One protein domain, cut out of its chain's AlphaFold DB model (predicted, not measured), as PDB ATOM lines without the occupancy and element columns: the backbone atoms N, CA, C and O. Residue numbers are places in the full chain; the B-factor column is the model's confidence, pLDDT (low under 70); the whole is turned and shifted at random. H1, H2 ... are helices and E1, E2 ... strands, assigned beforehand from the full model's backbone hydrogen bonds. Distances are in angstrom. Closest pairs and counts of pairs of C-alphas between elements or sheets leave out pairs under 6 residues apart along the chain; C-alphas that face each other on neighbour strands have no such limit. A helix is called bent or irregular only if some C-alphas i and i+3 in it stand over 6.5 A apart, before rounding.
ATOM      1  N   ASN A   6     146.389 129.081 181.647       61.69
ATOM      2  CA  ASN A   6     146.928 129.217 180.302       61.69
ATOM      3  C   ASN A   6     146.535 130.535 179.625       61.69
ATOM      4  O   ASN A   6     147.350 131.125 178.924       61.69
ATOM      5  N   HIS A   7     145.317 131.036 179.831       65.62
ATOM      6  CA  HIS A   7     144.843 132.257 179.178       65.62
ATOM      7  C   HIS A   7     145.569 133.502 179.704       65.62
ATOM      8  O   HIS A   7     145.905 134.405 178.933       65.62
ATOM      9  N   HIS A   8     145.876 133.532 181.006       72.62
ATOM     10  CA  HIS A   8     146.667 134.610 181.600       72.62
ATOM     11  C   HIS A   8     148.113 134.599 181.083       72.62
ATOM     12  O   HIS A   8     148.603 135.627 180.611       72.62
ATOM     13  N   LEU A   9     148.752 133.423 181.060       72.56
ATOM     14  CA  LEU A   9     150.110 133.243 180.534       72.56
ATOM     15  C   LEU A   9     150.213 133.606 179.046       72.56
ATOM     16  O   LEU A   9     151.159 134.279 178.639       72.56
ATOM     17  N   LEU A  10     149.226 133.222 178.234       77.44
ATOM     18  CA  LEU A  10     149.177 133.571 176.811       77.44
ATOM     19  C   LEU A  10     148.975 135.076 176.590       77.44
ATOM     20  O   LEU A  10     149.578 135.653 175.686       77.44
ATOM     21  N   THR A  11     148.169 135.729 177.431       80.12
ATOM     22  CA  THR A  11     147.946 137.182 177.356       80.12
ATOM     23  C   THR A  11     149.203 137.960 177.737       80.12
ATOM     24  O   THR A  11     149.577 138.914 177.050       80.12
ATOM     25  N   GLU A  12     149.879 137.553 178.812       81.12
ATOM     26  CA  GLU A  12     151.144 138.156 179.230       81.12
ATOM     27  C   GLU A  12     152.236 137.939 178.175       81.12
ATOM     28  O   GLU A  12     152.938 138.880 177.795       81.12
ATOM     29  N   HIS A  13     152.313 136.729 177.621       81.75
ATOM     30  CA  HIS A  13     153.231 136.409 176.540       81.75
ATOM     31  C   HIS A  13     152.984 137.276 175.300       81.75
ATOM     32  O   HIS A  13     153.930 137.862 174.768       81.75
ATOM     33  N   LYS A  14     151.722 137.429 174.880       83.69
ATOM     34  CA  LYS A  14     151.350 138.292 173.753       83.69
ATOM     35  C   LYS A  14     151.814 139.735 173.975       83.69
ATOM     36  O   LYS A  14     152.447 140.309 173.093       83.69
ATOM     37  N   ARG A  15     151.588 140.291 175.170       86.44
ATOM     38  CA  ARG A  15     152.054 141.646 175.526       86.44
ATOM     39  C   ARG A  15     153.579 141.766 175.480       86.44
ATOM     40  O   ARG A  15     154.099 142.785 175.027       86.44
ATOM     41  N   ASN A  16     154.305 140.750 175.939       84.69
ATOM     42  CA  ASN A  16     155.769 140.748 175.900       84.69
ATOM     43  C   ASN A  16     156.303 140.644 174.464       84.69
ATOM     44  O   ASN A  16     157.231 141.373 174.113       84.69
ATOM     45  N   MET A  17     155.679 139.824 173.616       84.50
ATOM     46  CA  MET A  17     155.997 139.747 172.186       84.50
ATOM     47  C   MET A  17     155.736 141.072 171.465       84.50
ATOM     48  O   MET A  17     156.581 141.523 170.699       84.50
ATOM     49  N   GLU A  18     154.617 141.746 171.742       88.00
ATOM     50  CA  GLU A  18     154.321 143.064 171.161       88.00
ATOM     51  C   GLU A  18     155.367 144.116 171.559       88.00
ATOM     52  O   GLU A  18     155.808 144.899 170.714       88.00
ATOM     53  N   LYS A  19     155.832 144.104 172.816       87.69
ATOM     54  CA  LYS A  19     156.939 144.968 173.262       87.69
ATOM     55  C   LYS A  19     158.223 144.659 172.500       87.69
ATOM     56  O   LYS A  19     158.839 145.581 171.970       87.69
ATOM     57  N   ILE A  20     158.612 143.385 172.426       87.06
ATOM     58  CA  ILE A  20     159.830 142.966 171.722       87.06
ATOM     59  C   ILE A  20     159.759 143.371 170.252       87.06
ATOM     60  O   ILE A  20     160.688 144.013 169.774       87.06
ATOM     61  N   ASN A  21     158.640 143.114 169.574       85.06
ATOM     62  CA  ASN A  21     158.431 143.518 168.184       85.06
ATOM     63  C   ASN A  21     158.516 145.036 167.997       85.06
ATOM     64  O   ASN A  21     159.111 145.504 167.027       85.06
ATOM     65  N   ARG A  22     157.972 145.827 168.927       88.38
ATOM     66  CA  ARG A  22     158.079 147.289 168.862       88.38
ATOM     67  C   ARG A  22     159.525 147.759 169.023       88.38
ATOM     68  O   ARG A  22     159.970 148.601 168.250       88.38
ATOM     69  N   HIS A  23     160.267 147.216 169.987       85.44
ATOM     70  CA  HIS A  23     161.680 147.558 170.187       85.44
ATOM     71  C   HIS A  23     162.562 147.094 169.025       85.44
ATOM     72  O   HIS A  23     163.456 147.828 168.616       85.44
ATOM     73  N   ALA A  24     162.282 145.913 168.482       83.00
ATOM     74  CA  ALA A  24     162.897 145.359 167.286       83.00
ATOM     75  C   ALA A  24     162.700 146.272 166.069       83.00
ATOM     76  O   ALA A  24     163.651 146.589 165.359       83.00
ATOM     77  N   TRP A  25     161.466 146.730 165.858       84.31
ATOM     78  CA  TRP A  25     161.123 147.628 164.761       84.31
ATOM     79  C   TRP A  25     161.764 149.008 164.918       84.31
ATOM     80  O   TRP A  25     162.317 149.521 163.952       84.31
ATOM     81  N   ILE A  26     161.752 149.578 166.132       84.19
ATOM     82  CA  ILE A  26     162.459 150.835 166.422       84.19
ATOM     83  C   ILE A  26     163.948 150.657 166.141       84.19
ATOM     84  O   ILE A  26     164.511 151.464 165.421       84.19
ATOM     85  N   TYR A  27     164.559 149.585 166.653       78.69
ATOM     86  CA  TYR A  27     165.973 149.304 166.425       78.69
ATOM     87  C   TYR A  27     166.305 149.245 164.935       78.69
ATOM     88  O   TYR A  27     167.258 149.883 164.520       78.69
ATOM     89  N   ARG A  28     165.471 148.564 164.136       76.00
ATOM     90  CA  ARG A  28     165.629 148.492 162.679       76.00
ATOM     91  C   ARG A  28     165.493 149.856 161.988       76.00
ATOM     92  O   ARG A  28     166.211 150.112 161.031       76.00
ATOM     93  N   GLN A  29     164.547 150.684 162.433       78.06
ATOM     94  CA  GLN A  29     164.259 152.010 161.868       78.06
ATOM     95  C   GLN A  29     165.296 153.065 162.257       78.06
ATOM     96  O   GLN A  29     165.442 154.060 161.548       78.06
ATOM     97  N   THR A  30     165.990 152.886 163.382       72.44
ATOM     98  CA  THR A  30     167.112 153.741 163.753       72.44
ATOM     99  C   THR A  30     168.276 153.425 162.815       72.44
ATOM    100  O   THR A  30     169.080 152.537 163.084       72.44
ATOM    101  N   ASP A  31     168.330 154.138 161.687       60.09
ATOM    102  CA  ASP A  31     169.375 154.079 160.653       60.09
ATOM    103  C   ASP A  31     170.687 154.713 161.159       60.09
ATOM    104  O   ASP A  31     171.276 155.610 160.557       60.09
ATOM    105  N   ASP A  32     171.131 154.292 162.343       65.25
ATOM    106  CA  ASP A  32     172.466 154.604 162.818       65.25
ATOM    107  C   ASP A  32     173.427 153.690 162.067       65.25
ATOM    108  O   ASP A  32     173.416 152.470 162.243       65.25
ATOM    109  N   LYS A  33     174.296 154.278 161.240       59.47
ATOM    110  CA  LYS A  33     175.396 153.566 160.562       59.47
ATOM    111  C   LYS A  33     176.281 152.782 161.542       59.47
ATOM    112  O   LYS A  33     176.941 151.830 161.148       59.47
ATOM    113  N   GLU A  34     176.260 153.154 162.821       59.47
ATOM    114  CA  GLU A  34     176.930 152.453 163.918       59.47
ATOM    115  C   GLU A  34     176.240 151.124 164.301       59.47
ATOM    116  O   GLU A  34     176.896 150.195 164.765       59.47
ATOM    117  N   ASN A  35     174.930 150.992 164.060       60.44
ATOM    118  CA  ASN A  35     174.153 149.775 164.317       60.44
ATOM    119  C   ASN A  35     174.084 148.811 163.129       60.44
ATOM    120  O   ASN A  35     173.728 147.654 163.337       60.44
ATOM    121  N   GLN A  36     174.462 149.228 161.915       61.91
ATOM    122  CA  GLN A  36     174.464 148.338 160.744       61.91
ATOM    123  C   GLN A  36     175.398 147.125 160.901       61.91
ATOM    124  O   GLN A  36     175.174 146.102 160.270       61.91
ATOM    125  N   ASN A  37     176.395 147.198 161.786       62.84
ATOM    126  CA  ASN A  37     177.286 146.073 162.082       62.84
ATOM    127  C   ASN A  37     176.996 145.393 163.430       62.84
ATOM    128  O   ASN A  37     177.685 144.436 163.781       62.84
ATOM    129  N   ASN A  38     176.005 145.868 164.193       71.56
ATOM    130  CA  ASN A  38     175.696 145.324 165.511       71.56
ATOM    131  C   ASN A  38     174.475 144.405 165.444       71.56
ATOM    132  O   ASN A  38     173.393 144.785 165.002       71.56
ATOM    133  N   GLU A  39     174.642 143.180 165.934       78.19
ATOM    134  CA  GLU A  39     173.524 142.278 166.170       78.19
ATOM    135  C   GLU A  39     172.817 142.669 167.466       78.19
ATOM    136  O   GLU A  39     173.451 142.887 168.504       78.19
ATOM    137  N   LYS A  40     171.482 142.707 167.436       82.56
ATOM    138  CA  LYS A  40     170.689 142.900 168.652       82.56
ATOM    139  C   LYS A  40     169.819 141.699 168.938       82.56
ATOM    140  O   LYS A  40     168.990 141.301 168.123       82.56
ATOM    141  N   GLN A  41     169.987 141.150 170.137       86.94
ATOM    142  CA  GLN A  41     169.229 140.004 170.611       86.94
ATOM    143  C   GLN A  41     168.147 140.433 171.608       86.94
ATOM    144  O   GLN A  41     168.411 141.139 172.581       86.94
ATOM    145  N   PHE A  42     166.924 139.960 171.390       86.19
ATOM    146  CA  PHE A  42     165.781 140.132 172.279       86.19
ATOM    147  C   PHE A  42     165.328 138.763 172.779       86.19
ATOM    148  O   PHE A  42     164.876 137.940 171.989       86.19
ATOM    149  N   CYS A  43     165.429 138.508 174.083       85.81
ATOM    150  CA  CYS A  43     165.027 137.230 174.670       85.81
ATOM    151  C   CYS A  43     163.746 137.347 175.500       85.81
ATOM    152  O   CYS A  43     163.521 138.351 176.175       85.81
ATOM    153  N   PHE A  44     162.941 136.288 175.503       81.75
ATOM    154  CA  PHE A  44     161.773 136.128 176.367       81.75
ATOM    155  C   PHE A  44     161.642 134.687 176.859       81.75
ATOM    156  O   PHE A  44     162.223 133.761 176.294       81.75
ATOM    157  N   THR A  45     160.842 134.484 177.903       79.00
ATOM    158  CA  THR A  45     160.557 133.157 178.456       79.00
ATOM    159  C   THR A  45     159.100 132.795 178.188       79.00
ATOM    160  O   THR A  45     158.196 133.523 178.589       79.00
ATOM    161  N   LEU A  46     158.871 131.667 177.517       78.44
ATOM    162  CA  LEU A  46     157.565 131.025 177.359       78.44
ATOM    163  C   LEU A  46     157.754 129.524 177.558       78.44
ATOM    164  O   LEU A  46     158.062 128.815 176.596       78.44
ATOM    165  N   ILE A  47     157.629 129.058 178.807       79.38
ATOM    166  CA  ILE A  47     157.973 127.694 179.277       79.38
ATOM    167  C   ILE A  47     159.480 127.379 179.135       79.38
ATOM    168  O   ILE A  47     160.096 126.834 180.044       79.38
ATOM    169  N   LYS A  48     160.093 127.782 178.022       81.19
ATOM    170  CA  LYS A  48     161.517 127.771 177.693       81.19
ATOM    171  C   LYS A  48     161.964 129.185 177.303       81.19
ATOM    172  O   LYS A  48     161.136 130.045 176.999       81.19
ATOM    173  N   LYS A  49     163.273 129.435 177.321       85.06
ATOM    174  CA  LYS A  49     163.860 130.703 176.867       85.06
ATOM    175  C   LYS A  49     163.946 130.716 175.339       85.06
ATOM    176  O   LYS A  49     164.488 129.786 174.748       85.06
ATOM    177  N   TRP A  50     163.452 131.783 174.731       84.00
ATOM    178  CA  TRP A  50     163.508 132.060 173.299       84.00
ATOM    179  C   TRP A  50     164.239 133.378 173.079       84.00
ATOM    180  O   TRP A  50     164.148 134.277 173.913       84.00
ATOM    181  N   CYS A  51     164.957 133.501 171.968       86.12
ATOM    182  CA  CYS A  51     165.655 134.726 171.605       86.12
ATOM    183  C   CYS A  51     165.472 135.013 170.114       86.12
ATOM    184  O   CYS A  51     165.538 134.103 169.293       86.12
ATOM    185  N   ILE A  52     165.237 136.279 169.786       83.31
ATOM    186  CA  ILE A  52     165.132 136.811 168.431       83.31
ATOM    187  C   ILE A  52     166.363 137.683 168.208       83.31
ATOM    188  O   ILE A  52     166.591 138.612 168.980       83.31
ATOM    189  N   THR A  53     167.144 137.396 167.172       85.06
ATOM    190  CA  THR A  53     168.295 138.219 166.780       85.06
ATOM    191  C   THR A  53     167.937 139.017 165.536       85.06
ATOM    192  O   THR A  53     167.377 138.470 164.588       85.06
ATOM    193  N   ILE A  54     168.240 140.310 165.554       80.19
ATOM    194  CA  ILE A  54     168.110 141.202 164.404       80.19
ATOM    195  C   ILE A  54     169.516 141.569 163.962       80.19
ATOM    196  O   ILE A  54     170.286 142.118 164.751       80.19
ATOM    197  N   SER A  55     169.815 141.260 162.708       76.06
ATOM    198  CA  SER A  55     171.032 141.641 162.007       76.06
ATOM    199  C   SER A  55     170.661 142.444 160.760       76.06
ATOM    200  O   SER A  55     169.596 142.241 160.166       76.06
TER     201      SER A  55
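What this domain is: This is residues 6 to 55 of the 57 residues of an uncharacterized protein of Tenuibacillus multivorans (UniProt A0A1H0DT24). A two-stranded antiparallel hairpin, E1 and E2, has one long helix, H1, packed lengthwise over one face, nearer to E1 than to E2, while its other face is bare. The printed part runs along H1, turns round through the loop between H1 and E1, comes back along E1 and folds over into E2, making a narrow rod that spans 42 by 18 by 8 A, with residues 29 to 34, of which residue 29 belongs to H1, sticking out at one end. The printed part has 50 residues, with one named helix and two named strands in the order H1, E1, E2 along the chain, and the sheet order is E1 - E2. The class is mixed, helices and strands, and the whole is loose, with a radius of gyration of the C-alphas of 13.0 A.

How they stand to each other: The sheet is made of E1, residues 40 to 46, and E2, residues 48 to 54, which form a hairpin through a tight link of one residue. They are antiparallel, with 158 degrees between their N-to-C directions. The C-alphas of Cys 43 and Cys 51 face each other at 4.0 A. N 44 and O 50 are within hydrogen-bond range at 2.8 A, and so are N 48 and O 46 at 2.7 A. H1, residues 6 to 29, has 5 pairs of C-alphas within 8 A with E1, the closest being those of Ile 20 and Phe 42 at 6.6 A. With E2 it has 2 such pairs, the closest being the C-alphas of Ala 24 and Ile 54 at 7.3 A. In H1, every O i to N i+4 pair is within hydrogen-bond range.

Where its parts are: E1 begins at C-alpha 40, at (170.689, 142.900, 168.652), and measures 19.7 A from first to last C-alpha. E2 measures 20.0 A and ends at C-alpha 54, at (168.110, 141.202, 164.404). H1 is not bent and measures 34.1 A, from C-alpha 6 at (146.928, 129.217, 180.302) to C-alpha 29 at (164.259, 152.010, 161.868).

The domain as a whole: The two C-alphas farthest apart are those of Asn 6 and Lys 33, at 42.3 A. The first and last printed C-alphas, of Asn 6 and Ser 55, are 32.7 A apart. The link from H1 to E1 has 10 residues and is short. Residues 29 to 34, of which residue 29 belongs to H1, stand free. The printed part has no cut. The mean pLDDT of the printed part is 78.2, and the model's confidence is low, under 70, at residues 6 to 7 and 31 to 37.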